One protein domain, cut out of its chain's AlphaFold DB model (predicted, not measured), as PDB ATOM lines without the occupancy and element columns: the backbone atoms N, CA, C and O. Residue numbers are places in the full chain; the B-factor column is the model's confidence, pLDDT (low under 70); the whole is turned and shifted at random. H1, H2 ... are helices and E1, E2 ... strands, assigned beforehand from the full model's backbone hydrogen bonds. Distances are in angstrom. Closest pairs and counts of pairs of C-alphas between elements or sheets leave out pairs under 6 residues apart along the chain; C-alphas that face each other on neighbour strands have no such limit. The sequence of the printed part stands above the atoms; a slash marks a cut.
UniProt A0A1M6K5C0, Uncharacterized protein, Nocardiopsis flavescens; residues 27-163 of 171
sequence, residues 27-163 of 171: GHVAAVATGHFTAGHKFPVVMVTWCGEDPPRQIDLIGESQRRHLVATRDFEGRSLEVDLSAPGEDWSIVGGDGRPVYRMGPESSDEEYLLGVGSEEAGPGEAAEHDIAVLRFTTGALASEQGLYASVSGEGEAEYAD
ATOM      1  N   GLY A  27      18.800 108.523  11.272       76.81
ATOM      2  CA  GLY A  27      18.830 107.952   9.939       76.81
ATOM      3  C   GLY A  27      20.067 108.373   9.165       76.81
ATOM      4  O   GLY A  27      20.969 109.042   9.666       76.81
ATOM      5  N   HIS A  28      20.108 107.934   7.919       80.69
ATOM      6  CA  HIS A  28      21.175 108.200   6.980       80.69
ATOM      7  C   HIS A  28      20.574 108.763   5.711       80.69
ATOM      8  O   HIS A  28      19.579 108.248   5.194       80.69
ATOM      9  N   VAL A  29      21.210 109.800   5.186       80.44
ATOM     10  CA  VAL A  29      20.857 110.344   3.887       80.44
ATOM     11  C   VAL A  29      22.080 110.357   3.002       80.44
ATOM     12  O   VAL A  29      23.165 110.764   3.415       80.44
ATOM     13  N   ALA A  30      21.866 109.902   1.778       81.69
ATOM     14  CA  ALA A  30      22.830 109.931   0.706       81.69
ATOM     15  C   ALA A  30      22.270 110.667  -0.504       81.69
ATOM     16  O   ALA A  30      21.112 110.480  -0.862       81.69
ATOM     17  N   ALA A  31      23.112 111.432  -1.188       80.62
ATOM     18  CA  ALA A  31      22.831 111.930  -2.526       80.62
ATOM     19  C   ALA A  31      23.655 111.154  -3.555       80.62
ATOM     20  O   ALA A  31      24.864 110.984  -3.407       80.62
ATOM     21  N   VAL A  32      22.991 110.714  -4.621       76.75
ATOM     22  CA  VAL A  32      23.591 110.028  -5.762       76.75
ATOM     23  C   VAL A  32      23.348 110.868  -7.013       76.75
ATOM     24  O   VAL A  32      22.208 111.096  -7.428       76.75
ATOM     25  N   ALA A  33      24.429 111.313  -7.650       71.06
ATOM     26  CA  ALA A  33      24.373 111.932  -8.969       71.06
ATOM     27  C   ALA A  33      24.892 110.941 -10.017       71.06
ATOM     28  O   ALA A  33      26.085 110.661 -10.121       71.06
ATOM     29  N   THR A  34      23.979 110.387 -10.815       56.72
ATOM     30  CA  THR A  34      24.344 109.506 -11.929       56.72
ATOM     31  C   THR A  34      24.489 110.328 -13.213       56.72
ATOM     32  O   THR A  34      23.529 110.596 -13.930       56.72
ATOM     33  N   GLY A  35      25.717 110.753 -13.520       51.81
ATOM     34  CA  GLY A  35      26.066 111.377 -14.802       51.81
ATOM     35  C   GLY A  35      26.775 112.725 -14.683       51.81
ATOM     36  O   GLY A  35      26.839 113.327 -13.619       51.81
ATOM     37  N   HIS A  36      27.325 113.209 -15.802       50.78
ATOM     38  CA  HIS A  36      27.818 114.584 -15.868       50.78
ATOM     39  C   HIS A  36      26.639 115.558 -15.748       50.78
ATOM     40  O   HIS A  36      25.550 115.285 -16.262       50.78
ATOM     41  N   PHE A  37      26.882 116.730 -15.158       55.28
ATOM     42  CA  PHE A  37      25.995 117.897 -15.167       55.28
ATOM     43  C   PHE A  37      25.857 118.456 -16.600       55.28
ATOM     44  O   PHE A  37      26.222 119.585 -16.910       55.28
ATOM     45  N   THR A  38      25.414 117.637 -17.549       50.28
ATOM     46  CA  THR A  38      25.295 118.009 -18.954       50.28
ATOM     47  C   THR A  38      23.849 118.378 -19.244       50.28
ATOM     48  O   THR A  38      22.957 117.534 -19.267       50.28
ATOM     49  N   ALA A  39      23.655 119.681 -19.464       46.16
ATOM     50  CA  ALA A  39      22.497 120.366 -20.050       46.16
ATOM     51  C   ALA A  39      21.209 120.507 -19.216       46.16
ATOM     52  O   ALA A  39      20.346 121.290 -19.609       46.16
ATOM     53  N   GLY A  40      21.066 119.811 -18.085       54.28
ATOM     54  CA  GLY A  40      19.793 119.772 -17.353       54.28
ATOM     55  C   GLY A  40      19.630 120.713 -16.158       54.28
ATOM     56  O   GLY A  40      18.487 121.042 -15.868       54.28
ATOM     57  N   HIS A  41      20.714 121.100 -15.465       68.00
ATOM     58  CA  HIS A  41      20.646 121.627 -14.088       68.00
ATOM     59  C   HIS A  41      19.650 120.807 -13.254       68.00
ATOM     60  O   HIS A  41      18.544 121.257 -12.970       68.00
ATOM     61  N   LYS A  42      20.000 119.551 -12.959       77.19
ATOM     62  CA  LYS A  42      19.154 118.638 -12.181       77.19
ATOM     63  C   LYS A  42      19.729 118.461 -10.783       77.19
ATOM     64  O   LYS A  42      20.946 118.389 -10.627       77.19
ATOM     65  N   PHE A  43      18.850 118.389  -9.793       85.00
ATOM     66  CA  PHE A  43      19.205 117.928  -8.458       85.00
ATOM     67  C   PHE A  43      19.499 116.418  -8.461       85.00
ATOM     68  O   PHE A  43      19.003 115.713  -9.347       85.00
ATOM     69  N   PRO A  44      20.305 115.926  -7.501       84.12
ATOM     70  CA  PRO A  44      20.598 114.503  -7.374       84.12
ATOM     71  C   PRO A  44      19.355 113.696  -6.986       84.12
ATOM     72  O   PRO A  44      18.347 114.237  -6.523       84.12
ATOM     73  N   VAL A  45      19.469 112.379  -7.131       87.81
ATOM     74  CA  VAL A  45      18.564 111.438  -6.472       87.81
ATOM     75  C   VAL A  45      19.052 111.252  -5.041       87.81
ATOM     76  O   VAL A  45      20.252 111.118  -4.810       87.81
ATOM     77  N   VAL A  46      18.142 111.260  -4.077       88.56
ATOM     78  CA  VAL A  46      18.458 111.103  -2.658       88.56
ATOM     79  C   VAL A  46      17.951 109.761  -2.164       88.56
ATOM     80  O   VAL A  46      16.803 109.404  -2.398       88.56
ATOM     81  N   MET A  47      18.809 109.036  -1.460       89.00
ATOM     82  CA  MET A  47      18.462 107.840  -0.711       89.00
ATOM     83  C   MET A  47      18.353 108.204   0.765       89.00
ATOM     84  O   MET A  47      19.322 108.653   1.375       89.00
ATOM     85  N   VAL A  48      17.174 108.002   1.337       88.31
ATOM     86  CA  VAL A  48      16.892 108.192   2.759       88.31
ATOM     87  C   VAL A  48      16.713 106.818   3.385       88.31
ATOM     88  O   VAL A  48      15.893 106.040   2.913       88.31
ATOM     89  N   THR A  49      17.437 106.526   4.458       87.94
ATOM     90  CA  THR A  49      17.257 105.327   5.284       87.94
ATOM     91  C   THR A  49      17.051 105.768   6.725       87.94
ATOM     92  O   THR A  49      17.776 106.636   7.202       87.94
ATOM     93  N   TRP A  50      16.071 105.212   7.434       87.06
ATOM     94  CA  TRP A  50      15.731 105.660   8.791       87.06
ATOM     95  C   TRP A  50      15.550 104.503   9.768       87.06
ATOM     96  O   TRP A  50      15.033 103.427   9.448       87.06
ATOM     97  N   CYS A  51      15.960 104.767  11.001       79.62
ATOM     98  CA  CYS A  51      15.822 103.897  12.150       79.62
ATOM     99  C   CYS A  51      14.758 104.518  13.079       79.62
ATOM    100  O   CYS A  51      14.846 105.691  13.420       79.62
ATOM    101  N   GLY A  52      13.737 103.751  13.475       79.00
ATOM    102  CA  GLY A  52      12.586 104.273  14.242       79.00
ATOM    103  C   GLY A  52      11.223 103.971  13.610       79.00
ATOM    104  O   GLY A  52      11.146 103.380  12.538       79.00
ATOM    105  N   GLU A  53      10.125 104.270  14.290       83.00
ATOM    106  CA  GLU A  53       8.786 103.958  13.758       83.00
ATOM    107  C   GLU A  53       8.268 105.035  12.800       83.00
ATOM    108  O   GLU A  53       7.454 104.729  11.929       83.00
ATOM    109  N   ASP A  54       8.807 106.249  12.904       89.12
ATOM    110  CA  ASP A  54       8.346 107.406  12.150       89.12
ATOM    111  C   ASP A  54       9.103 107.534  10.813       89.12
ATOM    112  O   ASP A  54      10.332 107.663  10.801       89.12
ATOM    113  N   PRO A  55       8.406 107.441   9.662       91.69
ATOM    114  CA  PRO A  55       9.018 107.613   8.351       91.69
ATOM    115  C   PRO A  55       9.273 109.097   8.035       91.69
ATOM    116  O   PRO A  55       8.712 109.977   8.687       91.69
ATOM    117  N   PRO A  56      10.057 109.404   6.985       92.31
ATOM    118  CA  PRO A  56      10.226 110.771   6.505       92.31
ATOM    119  C   PRO A  56       8.885 111.423   6.159       92.31
ATOM    120  O   PRO A  56       8.116 110.890   5.355       92.31
ATOM    121  N   ARG A  57       8.629 112.600   6.731       94.81
ATOM    122  CA  ARG A  57       7.448 113.427   6.435       94.81
ATOM    123  C   ARG A  57       7.806 114.717   5.715       94.81
ATOM    124  O   ARG A  57       6.992 115.226   4.944       94.81
ATOM    125  N   GLN A  58       9.031 115.202   5.903       94.75
ATOM    126  CA  GLN A  58       9.500 116.429   5.280       94.75
ATOM    127  C   GLN A  58      10.941 116.309   4.784       94.75
ATOM    128  O   GLN A  58      11.808 115.758   5.464       94.75
ATOM    129  N   ILE A  59      11.194 116.866   3.598       94.12
ATOM    130  CA  ILE A  59      12.537 117.141   3.087       94.12
ATOM    131  C   ILE A  59      12.636 118.636   2.797       94.12
ATOM    132  O   ILE A  59      11.911 119.167   1.952       94.12
ATOM    133  N   ASP A  60      13.567 119.302   3.464       93.56
ATOM    134  CA  ASP A  60      13.898 120.697   3.209       93.56
ATOM    135  C   ASP A  60      15.138 120.781   2.334       93.56
ATOM    136  O   ASP A  60      16.171 120.204   2.656       93.56
ATOM    137  N   LEU A  61      15.046 121.540   1.246       92.50
ATOM    138  CA  LEU A  61      16.169 121.856   0.373       92.50
ATOM    139  C   LEU A  61      16.415 123.364   0.404       92.50
ATOM    140  O   LEU A  61      15.586 124.163  -0.048       92.50
ATOM    141  N   ILE A  62      17.557 123.749   0.967       91.25
ATOM    142  CA  ILE A  62      17.910 125.134   1.276       91.25
ATOM    143  C   ILE A  62      19.199 125.483   0.530       91.25
ATOM    144  O   ILE A  62      20.269 125.002   0.889       91.25
ATOM    145  N   GLY A  63      19.074 126.320  -0.497       89.88
ATOM    146  CA  GLY A  63      20.187 127.006  -1.157       89.88
ATOM    147  C   GLY A  63      20.334 128.446  -0.656       89.88
ATOM    148  O   GLY A  63      19.634 128.878   0.269       89.88
ATOM    149  N   GLU A  64      21.218 129.221  -1.283       87.44
ATOM    150  CA  GLU A  64      21.479 130.612  -0.877       87.44
ATOM    151  C   GLU A  64      20.273 131.522  -1.147       87.44
ATOM    152  O   GLU A  64      19.915 132.382  -0.336       87.44
ATOM    153  N   SER A  65      19.629 131.323  -2.293       83.62
ATOM    154  CA  SER A  65      18.546 132.161  -2.818       83.62
ATOM    155  C   SER A  65      17.187 131.456  -2.804       83.62
ATOM    156  O   SER A  65      16.142 132.106  -2.925       83.62
ATOM    157  N   GLN A  66      17.174 130.129  -2.645       85.88
ATOM    158  CA  GLN A  66      15.973 129.309  -2.747       85.88
ATOM    159  C   GLN A  66      15.774 128.426  -1.522       85.88
ATOM    160  O   GLN A  66      16.695 127.806  -1.005       85.88
ATOM    161  N   ARG A  67      14.513 128.311  -1.104       91.00
ATOM    162  CA  ARG A  67      14.059 127.280  -0.168       91.00
ATOM    163  C   ARG A  67      12.906 126.513  -0.780       91.00
ATOM    164  O   ARG A  67      12.016 127.120  -1.401       91.00
ATOM    165  N   ARG A  68      12.948 125.196  -0.631       92.31
ATOM    166  CA  ARG A  68      11.907 124.262  -1.050       92.31
ATOM    167  C   ARG A  68      11.615 123.318   0.107       92.31
ATOM    168  O   ARG A  68      12.537 122.850   0.761       92.31
ATOM    169  N   HIS A  69      10.336 123.056   0.302       93.56
ATOM    170  CA  HIS A  69       9.804 122.134   1.290       93.56
ATOM    171  C   HIS A  69       9.054 121.053   0.522       93.56
ATOM    172  O   HIS A  69       8.103 121.363  -0.200       93.56
ATOM    173  N   LEU A  70       9.513 119.813   0.614       94.69
ATOM    174  CA  LEU A  70       8.801 118.652   0.105       94.69
ATOM    175  C   LEU A  70       8.085 118.026   1.298       94.69
ATOM    176  O   LEU A  70       8.735 117.579   2.237       94.69
ATOM    177  N   VAL A  71       6.756 118.005   1.255       95.19
ATOM    178  CA  VAL A  71       5.904 117.439   2.307       95.19
ATOM    179  C   VAL A  71       5.263 116.161   1.789       95.19
ATOM    180  O   VAL A  71       4.663 116.169   0.709       95.19
ATOM    181  N   ALA A  72       5.407 115.069   2.532       95.19
ATOM    182  CA  ALA A  72       4.874 113.771   2.151       95.19
ATOM    183  C   ALA A  72       3.341 113.825   2.046       95.19
ATOM    184  O   ALA A  72       2.649 114.300   2.945       95.19
ATOM    185  N   THR A  73       2.783 113.328   0.944       95.50
ATOM    186  CA  THR A  73       1.321 113.265   0.738       95.50
ATOM    187  C   THR A  73       0.721 111.938   1.200       95.50
ATOM    188  O   THR A  73      -0.502 111.782   1.241       95.50
ATOM    189  N   ARG A  74       1.581 110.984   1.561       93.88
ATOM    190  CA  ARG A  74       1.241 109.655   2.062       93.88
ATOM    191  C   ARG A  74       2.288 109.176   3.059       93.88
ATOM    192  O   ARG A  74       3.385 109.720   3.125       93.88
ATOM    193  N   ASP A  75       1.965 108.100   3.761       91.12
ATOM    194  CA  ASP A  75       2.945 107.376   4.561       91.12
ATOM    195  C   ASP A  75       3.844 106.504   3.674       91.12
ATOM    196  O   ASP A  75       3.410 105.937   2.659       91.12
ATOM    197  N   PHE A  76       5.115 106.397   4.064       91.00
ATOM    198  CA  PHE A  76       6.082 105.502   3.440       91.00
ATOM    199  C   PHE A  76       6.242 104.239   4.285       91.00
ATOM    200  O   PHE A  76       6.484 104.304   5.486       91.00
ATOM    201  N   GLU A  77       6.116 103.081   3.639       86.50
ATOM    202  CA  GLU A  77       6.374 101.788   4.267       86.50
ATOM    203  C   GLU A  77       7.845 101.389   4.097       86.50
ATOM    204  O   GLU A  77       8.488 101.722   3.101       86.50
ATOM    205  N   GLY A  78       8.363 100.610   5.047       86.31
ATOM    206  CA  GLY A  78       9.729 100.097   5.002       86.31
ATOM    207  C   GLY A  78      10.713 100.960   5.786       86.31
ATOM    208  O   GLY A  78      10.380 101.492   6.841       86.31
ATOM    209  N   ARG A  79      11.959 100.985   5.310       87.06
ATOM    210  CA  ARG A  79      13.115 101.567   6.012       87.06
ATOM    211  C   ARG A  79      14.017 102.398   5.112       87.06
ATOM    212  O   ARG A  79      15.041 102.901   5.559       87.06
ATOM    213  N   SER A  80      13.659 102.489   3.835       88.06
ATOM    214  CA  SER A  80      14.410 103.230   2.840       88.06
ATOM    215  C   SER A  80      13.471 103.815   1.795       88.06
ATOM    216  O   SER A  80      12.435 103.225   1.479       88.06
ATOM    217  N   LEU A  81      13.835 104.983   1.284       90.75
ATOM    218  CA  LEU A  81      13.101 105.734   0.283       90.75
ATOM    219  C   LEU A  81      14.091 106.390  -0.676       90.75
ATOM    220  O   LEU A  81      15.059 107.019  -0.255       90.75
ATOM    221  N   GLU A  82      13.811 106.273  -1.967       90.94
ATOM    222  CA  GLU A  82      14.518 106.998  -3.017       90.94
ATOM    223  C   GLU A  82      13.660 108.180  -3.484       90.94
ATOM    224  O   GLU A  82      12.470 108.017  -3.760       90.94
ATOM    225  N   VAL A  83      14.255 109.369  -3.568       91.56
ATOM    226  CA  VAL A  83      13.583 110.605  -3.984       91.56
ATOM    227  C   VAL A  83      14.391 111.283  -5.085       91.56
ATOM    228  O   VAL A  83      15.490 111.782  -4.847       91.56
ATOM    229  N   ASP A  84      13.840 111.363  -6.298       89.81
ATOM    230  CA  ASP A  84      14.375 112.242  -7.344       89.81
ATOM    231  C   ASP A  84      13.988 113.688  -7.016       89.81
ATOM    232  O   ASP A  84      12.861 114.114  -7.264       89.81
ATOM    233  N   LEU A  85      14.918 114.476  -6.474       88.94
ATOM    234  CA  LEU A  85      14.653 115.875  -6.123       88.94
ATOM    235  C   LEU A  85      14.314 116.753  -7.337       88.94
ATOM    236  O   LEU A  85      13.722 117.817  -7.179       88.94
ATOM    237  N   SER A  86      14.673 116.354  -8.558       86.31
ATOM    238  CA  SER A  86      14.274 117.089  -9.764       86.31
ATOM    239  C   SER A  86      12.826 116.793 -10.161       86.31
ATOM    240  O   SER A  86      12.184 117.621 -10.817       86.31
ATOM    241  N   ALA A  87      12.315 115.616  -9.790       87.94
ATOM    242  CA  ALA A  87      10.962 115.159 -10.089       87.94
ATOM    243  C   ALA A  87      10.406 114.205  -9.003       87.94
ATOM    244  O   ALA A  87      10.226 113.020  -9.279       87.94
ATOM    245  N   PRO A  88      10.051 114.705  -7.800       88.69
ATOM    246  CA  PRO A  88       9.672 113.847  -6.666       88.69
ATOM    247  C   PRO A  88       8.391 113.021  -6.855       88.69
ATOM    248  O   PRO A  88       8.143 112.086  -6.102       88.69
ATOM    249  N   GLY A  89       7.564 113.356  -7.848       89.81
ATOM    250  CA  GLY A  89       6.309 112.655  -8.122       89.81
ATOM    251  C   GLY A  89       5.144 113.110  -7.239       89.81
ATOM    252  O   GLY A  89       5.158 114.207  -6.688       89.81
ATOM    253  N   GLU A  90       4.101 112.285  -7.169       92.62
ATOM    254  CA  GLU A  90       2.843 112.588  -6.462       92.62
ATOM    255  C   GLU A  90       2.894 112.327  -4.950       92.62
ATOM    256  O   GLU A  90       2.053 112.830  -4.202       92.62
ATOM    257  N   ASP A  91       3.920 111.605  -4.503       94.44
ATOM    258  CA  ASP A  91       4.177 111.292  -3.094       94.44
ATOM    259  C   ASP A  91       4.625 112.519  -2.284       94.44
ATOM    260  O   ASP A  91       4.699 112.465  -1.057       94.44
ATOM    261  N   TRP A  92       4.904 113.631  -2.969       94.62
ATOM    262  CA  TRP A  92       5.435 114.856  -2.389       94.62
ATOM    263  C   TRP A  92       4.693 116.092  -2.902       94.62
ATOM    264  O   TRP A  92       4.592 116.342  -4.103       94.62
ATOM    265  N   SER A  93       4.230 116.922  -1.972       94.00
ATOM    266  CA  SER A  93       3.791 118.289  -2.241       94.00
ATOM    267  C   SER A  93       4.982 119.227  -2.098       94.00
ATOM    268  O   SER A  93       5.634 119.239  -1.058       94.00
ATOM    269  N   ILE A  94       5.273 120.021  -3.129       93.62
ATOM    270  CA  ILE A  94       6.439 120.911  -3.137       93.62
ATOM    271  C   ILE A  94       5.976 122.349  -2.921       93.62
ATOM    272  O   ILE A  94       5.200 122.899  -3.709       93.62
ATOM    273  N   VAL A  95       6.506 122.986  -1.882       93.00
ATOM    274  CA  VAL A  95       6.184 124.359  -1.501       93.00
ATOM    275  C   VAL A  95       7.460 125.197  -1.463       93.00
ATOM    276  O   VAL A  95       8.496 124.777  -0.954       93.00
ATOM    277  N   GLY A  96       7.419 126.392  -2.047       91.56
ATOM    278  CA  GLY A  96       8.503 127.363  -1.952       91.56
ATOM    279  C   GLY A  96       8.570 128.000  -0.564       91.56
ATOM    280  O   GLY A  96       7.594 127.996   0.181       91.56
ATOM    281  N   GLY A  97       9.704 128.621  -0.235       87.75
ATOM    282  CA  GLY A  97       9.864 129.360   1.026       87.75
ATOM    283  C   GLY A  97       8.872 130.517   1.235       87.75
ATOM    284  O   GLY A  97       8.762 131.032   2.340       87.75
ATOM    285  N   ASP A  98       8.142 130.932   0.196       89.38
ATOM    286  CA  ASP A  98       7.066 131.926   0.260       89.38
ATOM    287  C   ASP A  98       5.664 131.309   0.440       89.38
ATOM    288  O   ASP A  98       4.660 132.020   0.350       89.38
ATOM    289  N   GLY A  99       5.583 129.994   0.651       89.12
ATOM    290  CA  GLY A  99       4.334 129.257   0.825       89.12
ATOM    291  C   GLY A  99       3.616 128.885  -0.472       89.12
ATOM    292  O   GLY A  99       2.527 128.314  -0.415       89.12
ATOM    293  N   ARG A 100       4.169 129.196  -1.652       91.06
ATOM    294  CA  ARG A 100       3.503 128.897  -2.931       91.06
ATOM    295  C   ARG A 100       3.874 127.514  -3.461       91.06
ATOM    296  O   ARG A 100       5.024 127.102  -3.315       91.06
ATOM    297  N   PRO A 101       2.948 126.813  -4.137       90.25
ATOM    298  CA  PRO A 101       3.250 125.530  -4.755       90.25
ATOM    299  C   PRO A 101       4.282 125.685  -5.880       90.25
ATOM    300  O   PRO A 101       4.208 126.613  -6.693       90.25
ATOM    301  N   VAL A 102       5.220 124.743  -5.942       89.12
ATOM    302  CA  VAL A 102       6.279 124.664  -6.953       89.12
ATOM    303  C   VAL A 102       6.094 123.377  -7.754       89.12
ATOM    304  O   VAL A 102       5.892 122.311  -7.194       89.12
ATOM    305  N   TYR A 103       6.172 123.460  -9.082       76.75
ATOM    306  CA  TYR A 103       5.917 122.304  -9.960       76.75
ATOM    307  C   TYR A 103       7.184 121.731 -10.604       76.75
ATOM    308  O   TYR A 103       7.128 120.692 -11.257       76.75
ATOM    309  N   ARG A 104       8.314 122.436 -10.486       74.44
ATOM    310  CA  ARG A 104       9.619 122.022 -11.012       74.44
ATOM    311  C   ARG A 104      10.725 122.530 -10.108       74.44
ATOM    312  O   ARG A 104      10.685 123.683  -9.683       74.44
ATOM    313  N   MET A 105      11.715 121.681  -9.882       83.62
ATOM    314  CA  MET A 105      12.912 122.006  -9.125       83.62
ATOM    315  C   MET A 105      14.144 121.810 -10.004       83.62
ATOM    316  O   MET A 105      14.161 120.955 -10.888       83.62
ATOM    317  N   GLY A 106      15.156 122.632  -9.770       84.81
ATOM    318  CA  GLY A 106      16.473 122.504 -10.371       84.81
ATOM    319  C   GLY A 106      17.437 123.467  -9.681       84.81
ATOM    320  O   GLY A 106      16.978 124.507  -9.199       84.81
ATOM    321  N   PRO A 107      18.731 123.126  -9.593       84.31
ATOM    322  CA  PRO A 107      19.735 124.008  -9.026       84.31
ATOM    323  C   PRO A 107      19.904 125.295  -9.833       84.31
ATOM    324  O   PRO A 107      19.771 125.282 -11.061       84.31
ATOM    325  N   GLU A 108      20.253 126.396  -9.165       83.56
ATOM    326  CA  GLU A 108      20.581 127.647  -9.862       83.56
ATOM    327  C   GLU A 108      21.953 127.584 -10.539       83.56
ATOM    328  O   GLU A 108      22.146 128.181 -11.600       83.56
ATOM    329  N   SER A 109      22.903 126.851  -9.951       83.56
ATOM    330  CA  SER A 109      24.239 126.649 -10.515       83.56
ATOM    331  C   SER A 109      24.891 125.350 -10.032       83.56
ATOM    332  O   SER A 109      24.419 124.718  -9.087       83.56
ATOM    333  N   SER A 110      25.991 124.955 -10.684       80.12
ATOM    334  CA  SER A 110      26.827 123.830 -10.242       80.12
ATOM    335  C   SER A 110      27.547 124.105  -8.922       80.12
ATOM    336  O   SER A 110      27.845 123.176  -8.178       80.12
ATOM    337  N   ASP A 111      27.826 125.374  -8.635       83.19
ATOM    338  CA  ASP A 111      28.714 125.772  -7.542       83.19
ATOM    339  C   ASP A 111      27.927 126.195  -6.296       83.19
ATOM    340  O   ASP A 111      28.514 126.440  -5.246       83.19
ATOM    341  N   GLU A 112      26.597 126.268  -6.403       85.88
ATOM    342  CA  GLU A 112      25.727 126.541  -5.268       85.88
ATOM    343  C   GLU A 112      25.716 125.354  -4.305       85.88
ATOM    344  O   GLU A 112      25.557 124.189  -4.693       85.88
ATOM    345  N   GLU A 113      25.875 125.689  -3.030       87.19
ATOM    346  CA  GLU A 113      25.780 124.760  -1.923       87.19
ATOM    347  C   GLU A 113      24.336 124.653  -1.437       87.19
ATOM    348  O   GLU A 113      23.644 125.650  -1.228       87.19
ATOM    349  N   TYR A 114      23.905 123.417  -1.222       88.62
ATOM    350  CA  TYR A 114      22.595 123.081  -0.703       88.62
ATOM    351  C   TYR A 114      22.734 122.361   0.628       88.62
ATOM    352  O   TYR A 114      23.530 121.432   0.773       88.62
ATOM    353  N   LEU A 115      21.901 122.763   1.583       90.38
ATOM    354  CA  LEU A 115      21.591 121.987   2.772       90.38
ATOM    355  C   LEU A 115      20.293 121.220   2.520       90.38
ATOM    356  O   LEU A 115      19.265 121.818   2.195       90.38
ATOM    357  N   LEU A 116      20.347 119.909   2.693       91.00
ATOM    358  CA  LEU A 116      19.202 119.020   2.667       91.00
ATOM    359  C   LEU A 116      18.947 118.493   4.076       91.00
ATOM    360  O   LEU A 116      19.807 117.831   4.648       91.00
ATOM    361  N   GLY A 117      17.782 118.800   4.632       90.75
ATOM    362  CA  GLY A 117      17.330 118.297   5.928       90.75
ATOM    363  C   GLY A 117      16.169 117.332   5.748       90.75
ATOM    364  O   GLY A 117      15.294 117.578   4.919       90.75
ATOM    365  N   VAL A 118      16.157 116.240   6.506       91.75
ATOM    366  CA  VAL A 118      15.069 115.257   6.500       91.75
ATOM    367  C   VAL A 118      14.513 115.118   7.907       91.75
ATOM    368  O   VAL A 118      15.273 114.884   8.848       91.75
ATOM    369  N   GLY A 119      13.194 115.263   8.024       91.31
ATOM    370  CA  GLY A 119      12.463 115.229   9.286       91.31
ATOM    371  C   GLY A 119      11.308 114.233   9.283       91.31
ATOM    372  O   GLY A 119      10.677 113.986   8.246       91.31
ATOM    373  N   SER A 120      11.031 113.671  10.457       91.00
ATOM    374  CA  SER A 120       9.844 112.858  10.740       91.00
ATOM    375  C   SER A 120       8.594 113.704  11.031       91.00
ATOM    376  O   SER A 120       7.478 113.196  10.943       91.00
ATOM    377  N   GLU A 121       8.754 115.004  11.298       90.62
ATOM    378  CA  GLU A 121       7.657 115.956  11.509       90.62
ATOM    379  C   GLU A 121       7.533 116.973  10.363       90.62
ATOM    380  O   GLU A 121       8.502 117.308   9.680       90.62
ATOM    381  N   GLU A 122       6.315 117.484  10.163       89.94
ATOM    382  CA  GLU A 122       6.029 118.547   9.196       89.94
ATOM    383  C   GLU A 122       6.067 119.920   9.874       89.94
ATOM    384  O   GLU A 122       5.462 120.123  10.927       89.94
ATOM    385  N   ALA A 123       6.699 120.893   9.223       87.31
ATOM    386  CA  ALA A 123       6.654 122.301   9.591       87.31
ATOM    387  C   ALA A 123       6.381 123.175   8.361       87.31
ATOM    388  O   ALA A 123       6.758 122.852   7.231       87.31
ATOM    389  N   GLY A 124       5.718 124.311   8.572       81.25
ATOM    390  CA  GLY A 124       5.399 125.226   7.483       81.25
ATOM    391  C   GLY A 124       6.645 125.884   6.866       81.25
ATOM    392  O   GLY A 124       7.691 125.999   7.509       81.25
ATOM    393  N   PRO A 125       6.549 126.412   5.632       80.62
ATOM    394  CA  PRO A 125       7.620 127.208   5.045       80.62
ATOM    395  C   PRO A 125       8.010 128.400   5.924       80.62
ATOM    396  O   PRO A 125       7.172 129.226   6.285       80.62
ATOM    397  N   GLY A 126       9.303 128.511   6.239       69.69
ATOM    398  CA  GLY A 126       9.829 129.555   7.125       69.69
ATOM    399  C   GLY A 126       9.739 129.238   8.622       69.69
ATOM    400  O   GLY A 126      10.258 130.016   9.424       69.69
ATOM    401  N   GLU A 127       9.145 128.106   8.994       78.69
ATOM    402  CA  GLU A 127       9.238 127.527  10.333       78.69
ATOM    403  C   GLU A 127      10.457 126.597  10.414       78.69
ATOM    404  O   GLU A 127      10.962 126.111   9.399       78.69
ATOM    405  N   ALA A 128      10.984 126.393  11.621       71.31
ATOM    406  CA  ALA A 128      12.067 125.442  11.833       71.31
ATOM    407  C   ALA A 128      11.466 124.037  11.969       71.31
ATOM    408  O   ALA A 128      10.811 123.762  12.971       71.31
ATOM    409  N   ALA A 129      11.681 123.182  10.969       72.81
ATOM    410  CA  ALA A 129      11.420 121.751  11.088       72.81
ATOM    411  C   ALA A 129      12.528 121.076  11.900       72.81
ATOM    412  O   ALA A 129      13.690 121.497  11.846       72.81
ATOM    413  N   GLU A 130      12.183 120.021  12.632       79.62
ATOM    414  CA  GLU A 130      13.187 119.139  13.214       79.62
ATOM    415  C   GLU A 130      13.747 118.228  12.110       79.62
ATOM    416  O   GLU A 130      13.007 117.500  11.454       79.62
ATOM    417  N   HIS A 131      15.059 118.296  11.863       87.38
ATOM    418  CA  HIS A 131      15.764 117.386  10.949       87.38
ATOM    419  C   HIS A 131      16.370 116.228  11.745       87.38
ATOM    420  O   HIS A 131      17.589 116.082  11.844       87.38
ATOM    421  N   ASP A 132      15.496 115.463  12.397       85.19
ATOM    422  CA  ASP A 132      15.830 114.369  13.314       85.19
ATOM    423  C   ASP A 132      16.293 113.092  12.602       85.19
ATOM    424  O   ASP A 132      17.019 112.285  13.189       85.19
ATOM    425  N   ILE A 133      15.924 112.917  11.330       86.12
ATOM    426  CA  ILE A 133      16.367 111.781  10.520       86.12
ATOM    427  C   ILE A 133      17.801 112.016  10.051       86.12
ATOM    428  O   ILE A 133      18.682 111.222  10.377       86.12
ATOM    429  N   ALA A 134      18.062 113.082   9.290       85.69
ATOM    430  CA  ALA A 134      19.405 113.373   8.787       85.69
ATOM    431  C   ALA A 134      19.533 114.786   8.204       85.69
ATOM    432  O   ALA A 134      18.548 115.429   7.836       85.69
ATOM    433  N   VAL A 135      20.782 115.224   8.033       86.31
ATOM    434  CA  VAL A 135      21.152 116.461   7.340       86.31
ATOM    435  C   VAL A 135      22.326 116.173   6.402       86.31
ATOM    436  O   VAL A 135      23.254 115.477   6.790       86.31
ATOM    437  N   LEU A 136      22.301 116.717   5.186       85.94
ATOM    438  CA  LEU A 136      23.334 116.560   4.163       85.94
ATOM    439  C   LEU A 136      23.669 117.922   3.541       85.94
ATOM    440  O   LEU A 136      22.767 118.652   3.143       85.94
ATOM    441  N   ARG A 137      24.955 118.254   3.397       87.44
ATOM    442  CA  ARG A 137      25.416 119.450   2.669       87.44
ATOM    443  C   ARG A 137      26.148 119.040   1.400       87.44
ATOM    444  O   ARG A 137      27.086 118.255   1.485       87.44
ATOM    445  N   PHE A 138      25.758 119.568   0.244       84.00
ATOM    446  CA  PHE A 138      26.391 119.224  -1.034       84.00
ATOM    447  C   PHE A 138      26.383 120.390  -2.025       84.00
ATOM    448  O   PHE A 138      25.505 121.247  -1.986       84.00
ATOM    449  N   THR A 139      27.313 120.375  -2.980       84.12
ATOM    450  CA  THR A 139      27.236 121.188  -4.205       84.12
ATOM    451  C   THR A 139      26.931 120.280  -5.391       84.12
ATOM    452  O   THR A 139      27.433 119.155  -5.480       84.12
ATOM    453  N   THR A 140      26.090 120.728  -6.324       79.25
ATOM    454  CA  THR A 140      25.682 119.862  -7.451       79.25
ATOM    455  C   THR A 140      26.834 119.551  -8.412       79.25
ATOM    456  O   THR A 140      26.867 118.477  -9.012       79.25
ATOM    457  N   GLY A 141      27.814 120.452  -8.512       75.69
ATOM    458  CA  GLY A 141      29.047 120.275  -9.269       75.69
ATOM    459  C   GLY A 141      29.960 119.202  -8.681       75.69
ATOM    460  O   GLY A 141      30.461 118.374  -9.442       75.69
ATOM    461  N   ALA A 142      30.129 119.160  -7.351       75.00
ATOM    462  CA  ALA A 142      30.927 118.121  -6.694       75.00
ATOM    463  C   ALA A 142      30.331 116.732  -6.949       75.00
ATOM    464  O   ALA A 142      31.030 115.861  -7.468       75.00
ATOM    465  N   LEU A 143      29.019 116.576  -6.729       74.69
ATOM    466  CA  LEU A 143      28.311 115.315  -6.974       74.69
ATOM    467  C   LEU A 143      28.432 114.845  -8.434       74.69
ATOM    468  O   LEU A 143      28.528 113.656  -8.704       74.69
ATOM    469  N   ALA A 144      28.417 115.769  -9.397       71.00
ATOM    470  CA  ALA A 144      28.528 115.430 -10.814       71.00
ATOM    471  C   ALA A 144      29.960 115.079 -11.260       71.00
ATOM    472  O   ALA A 144      30.139 114.439 -12.303       71.00
ATOM    473  N   SER A 145      30.973 115.549 -10.526       63.69
ATOM    474  CA  SER A 145      32.387 115.372 -10.871       63.69
ATOM    475  C   SER A 145      32.920 113.987 -10.506       63.69
ATOM    476  O   SER A 145      33.729 113.428 -11.250       63.69
ATOM    477  N   GLU A 146      32.402 113.393  -9.433       59.56
ATOM    478  CA  GLU A 146      32.752 112.047  -9.001       59.56
ATOM    479  C   GLU A 146      31.461 111.227  -8.970       59.56
ATOM    480  O   GLU A 146      30.554 111.482  -8.186       59.56
ATOM    481  N   GLN A 147      31.338 110.257  -9.879       60.09
ATOM    482  CA  GLN A 147      30.204 109.331  -9.853       60.09
ATOM    483  C   GLN A 147      30.238 108.599  -8.508       60.09
ATOM    484  O   GLN A 147      31.164 107.826  -8.252       60.09
ATOM    485  N   GLY A 148      29.271 108.877  -7.637       58.09
ATOM    486  CA  GLY A 148      29.392 108.486  -6.243       58.09
ATOM    487  C   GLY A 148      28.141 108.713  -5.422       58.09
ATOM    488  O   GLY A 148      27.195 109.383  -5.847       58.09
ATOM    489  N   LEU A 149      28.164 108.118  -4.237       61.28
ATOM    490  CA  LEU A 149      27.185 108.325  -3.196       61.28
ATOM    491  C   LEU A 149      27.831 109.219  -2.133       61.28
ATOM    492  O   LEU A 149      28.939 108.949  -1.687       61.28
ATOM    493  N   TYR A 150      27.156 110.297  -1.757       66.81
ATOM    494  CA  TYR A 150      27.658 111.251  -0.771       66.81
ATOM    495  C   TYR A 150      26.737 111.255   0.428       66.81
ATOM    496  O   TYR A 150      25.554 111.561   0.278       66.81
ATOM    497  N   ALA A 151      27.264 110.896   1.591       67.25
ATOM    498  CA  ALA A 151      26.481 110.674   2.793       67.25
ATOM    499  C   ALA A 151      26.930 111.591   3.930       67.25
ATOM    500  O   ALA A 151      28.092 111.981   4.021       67.25
ATOM    501  N   SER A 152      25.997 111.914   4.818       67.56
ATOM    502  CA  SER A 152      26.301 112.499   6.121       67.56
ATOM    503  C   SER A 152      25.464 111.795   7.185       67.56
ATOM    504  O   SER A 152      24.359 111.303   6.924       67.56
ATOM    505  N   VAL A 153      26.041 111.701   8.379       59.44
ATOM    506  CA  VAL A 153      25.379 111.235   9.592       59.44
ATOM    507  C   VAL A 153      25.227 112.443  10.505       59.44
ATOM    508  O   VAL A 153      26.126 113.278  10.607       59.44
ATOM    509  N   SER A 154      24.068 112.534  11.149       56.19
ATOM    510  CA  SER A 154      23.645 113.610  12.039       56.19
ATOM    511  C   SER A 154      24.798 114.264  12.818       56.19
ATOM    512  O   SER A 154      25.465 113.616  13.621       56.19
ATOM    513  N   GLY A 155      24.991 115.572  12.620       50.38
ATOM    514  CA  GLY A 155      25.902 116.402  13.418       50.38
ATOM    515  C   GLY A 155      27.226 116.806  12.754       50.38
ATOM    516  O   GLY A 155      27.833 117.768  13.224       50.38
ATOM    517  N   GLU A 156      27.646 116.171  11.656       51.47
ATOM    518  CA  GLU A 156      28.856 116.557  10.910       51.47
ATOM    519  C   GLU A 156      28.477 117.150   9.542       51.47
ATOM    520  O   GLU A 156      27.865 116.518   8.685       51.47
ATOM    521  N   GLY A 157      28.742 118.451   9.394       54.03
ATOM    522  CA  GLY A 157      28.075 119.341   8.442       54.03
ATOM    523  C   GLY A 157      28.532 119.291   6.982       54.03
ATOM    524  O   GLY A 157      28.114 120.178   6.241       54.03
ATOM    525  N   GLU A 158      29.345 118.319   6.566       59.84
ATOM    526  CA  GLU A 158      29.786 118.129   5.174       59.84
ATOM    527  C   GLU A 158      29.483 116.698   4.719       59.84
ATOM    528  O   GLU A 158      29.645 115.750   5.482       59.84
ATOM    529  N   ALA A 159      28.993 116.542   3.486       65.94
ATOM    530  CA  ALA A 159      28.826 115.223   2.893       65.94
ATOM    531  C   ALA A 159      30.189 114.642   2.507       65.94
ATOM    532  O   ALA A 159      30.950 115.277   1.776       65.94
ATOM    533  N   GLU A 160      30.459 113.415   2.932       69.12
ATOM    534  CA  GLU A 160      31.650 112.678   2.522       69.12
ATOM    535  C   GLU A 160      31.292 111.676   1.422       69.12
ATOM    536  O   GLU A 160      30.189 111.119   1.392       69.12
ATOM    537  N   TYR A 161      32.227 111.452   0.497       70.88
ATOM    538  CA  TYR A 161      32.099 110.369  -0.474       70.88
ATOM    539  C   TYR A 161      32.060 109.026   0.264       70.88
ATOM    540  O   TYR A 161      32.931 108.741   1.085       70.88
ATOM    541  N   ALA A 162      31.093 108.183  -0.078       67.19
ATOM    542  CA  ALA A 162      30.964 106.822   0.418       67.19
ATOM    543  C   ALA A 162      30.753 105.846  -0.746       67.19
ATOM    544  O   ALA A 162      30.070 106.147  -1.732       67.19
ATOM    545  N   ASP A 163      31.323 104.645  -0.631       65.31
ATOM    546  CA  ASP A 163      31.015 103.575  -1.574       65.31
ATOM    547  C   ASP A 163      29.532 103.169  -1.407       65.31
ATOM    548  O   ASP A 163      29.059 103.018  -0.277       65.31
TER     549      ASP A 163
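This is residues 27 to 163 of the 171 residues of an uncharacterized protein of Nocardiopsis flavescens (UniProt A0A1M6K5C0). Two twisted five-stranded sheets lie face to face as a sandwich, their strands crossed; along one side E8 of the one sheet comes close to E1 and E9 of the other, while the edge strands E5 and E6 stay apart. The short helix H1, between E8 and E9 in the chain, sits at one end of the sandwich, beyond the end of E8 and near the end of E1. The printed part has 137 residues with ten named strands and one named helix, in the order E1 to E8, H1, E9, E10. The sheets run E5 - E2 - E1 - E9 - E10 and E6 - E4 - E3 - E7 - E8, both antiparallel throughout. The class is mostly strand, though named elements hold 63 of the 137 residues, under half; the whole is compact, with a radius of gyration of the C-alphas of 13.7 A, and rounded, spanning 35 by 33 by 25 A.

In one sheet, E5 is residues 80 to 84, E2 residues 45 to 51 at 20.3 A, E1 residues 27 to 33 at 20.1 A, E9 residues 148 to 153 at 16.6 A, and E10 residues 160 to 162. E1 begins at C-alpha 27 (18.830, 107.952, 9.939), and E10 ends at C-alpha 162 (30.964, 106.822, 0.418). In the other sheet, E6 is residues 92 to 96, E4 residues 67 to 72 at 16.5 A, E3 residues 58 to 62, E7 residues 113 to 119 at 19.8 A, and E8 residues 134 to 139 at 17.1 A. E7 begins at C-alpha 113 (25.780, 124.760, -1.923). H1 is residues 140 to 145, 8.8 A long.

In the first sheet E1 and E2 form a hairpin at 167 degrees between their directions, with N 30 and O 47 2.9 A apart, within hydrogen-bond range. E2 pairs with the edge strand E5, N 48 to O 81 at 2.8 A. E1 pairs with E9, N 31 to O 150 at 2.9 A. The hairpin of E9 and E10 stands at 120 degrees, N 162 to O 149 at 2.8 A. This sheet is only just strongly twisted, with C-alphas up to 4.2 A off its best plane. The other sheet is strongly twisted too, up to 5.3 A. In it E3 and E4 form a hairpin, N 61 to O 68 at 2.9 A, and E4 pairs with the edge strand E6, N 69 to O 95 at 2.8 A. E3 pairs with E7, N 60 to O 117 at 2.8 A, and E7 and E8 form a hairpin, N 116 to O 136 at 2.8 A. The parts of the two sheets that face each other are 9.5 A centre to centre, with strands at 48 degrees. The closest C-alphas of E1 and E8 are those of Gly 27 and Ala 134, 5.6 A apart; those of E8 and E9 are Leu 136 and Ser 152, 5.4 A. E1 and E7 are near each other; E5 and E7 are apart. H1 is on the first sheet at a height of 8.2 A, only just over E1 and E9, with 3 of its 6 C-alphas on each, and slantwise at 48 degrees to E1 on the local plane. Its closest C-alphas to E1 are those of Leu 143 and Ala 33, 5.6 A. In H1 every O i to N i+4 pair is within hydrogen-bond range.

The two C-alphas farthest apart are those of Ala 39 and Glu 53, 40.0 A. The printed part has no cut. The links E1 to E2, E6 to E7 and E7 to E8 are long, with 11, 16 and 14 residues. Mean pLDDT of the printed part is 81.2; it is under 70 at residues 34 to 41, 126, 145 to 160, and 162 to 163.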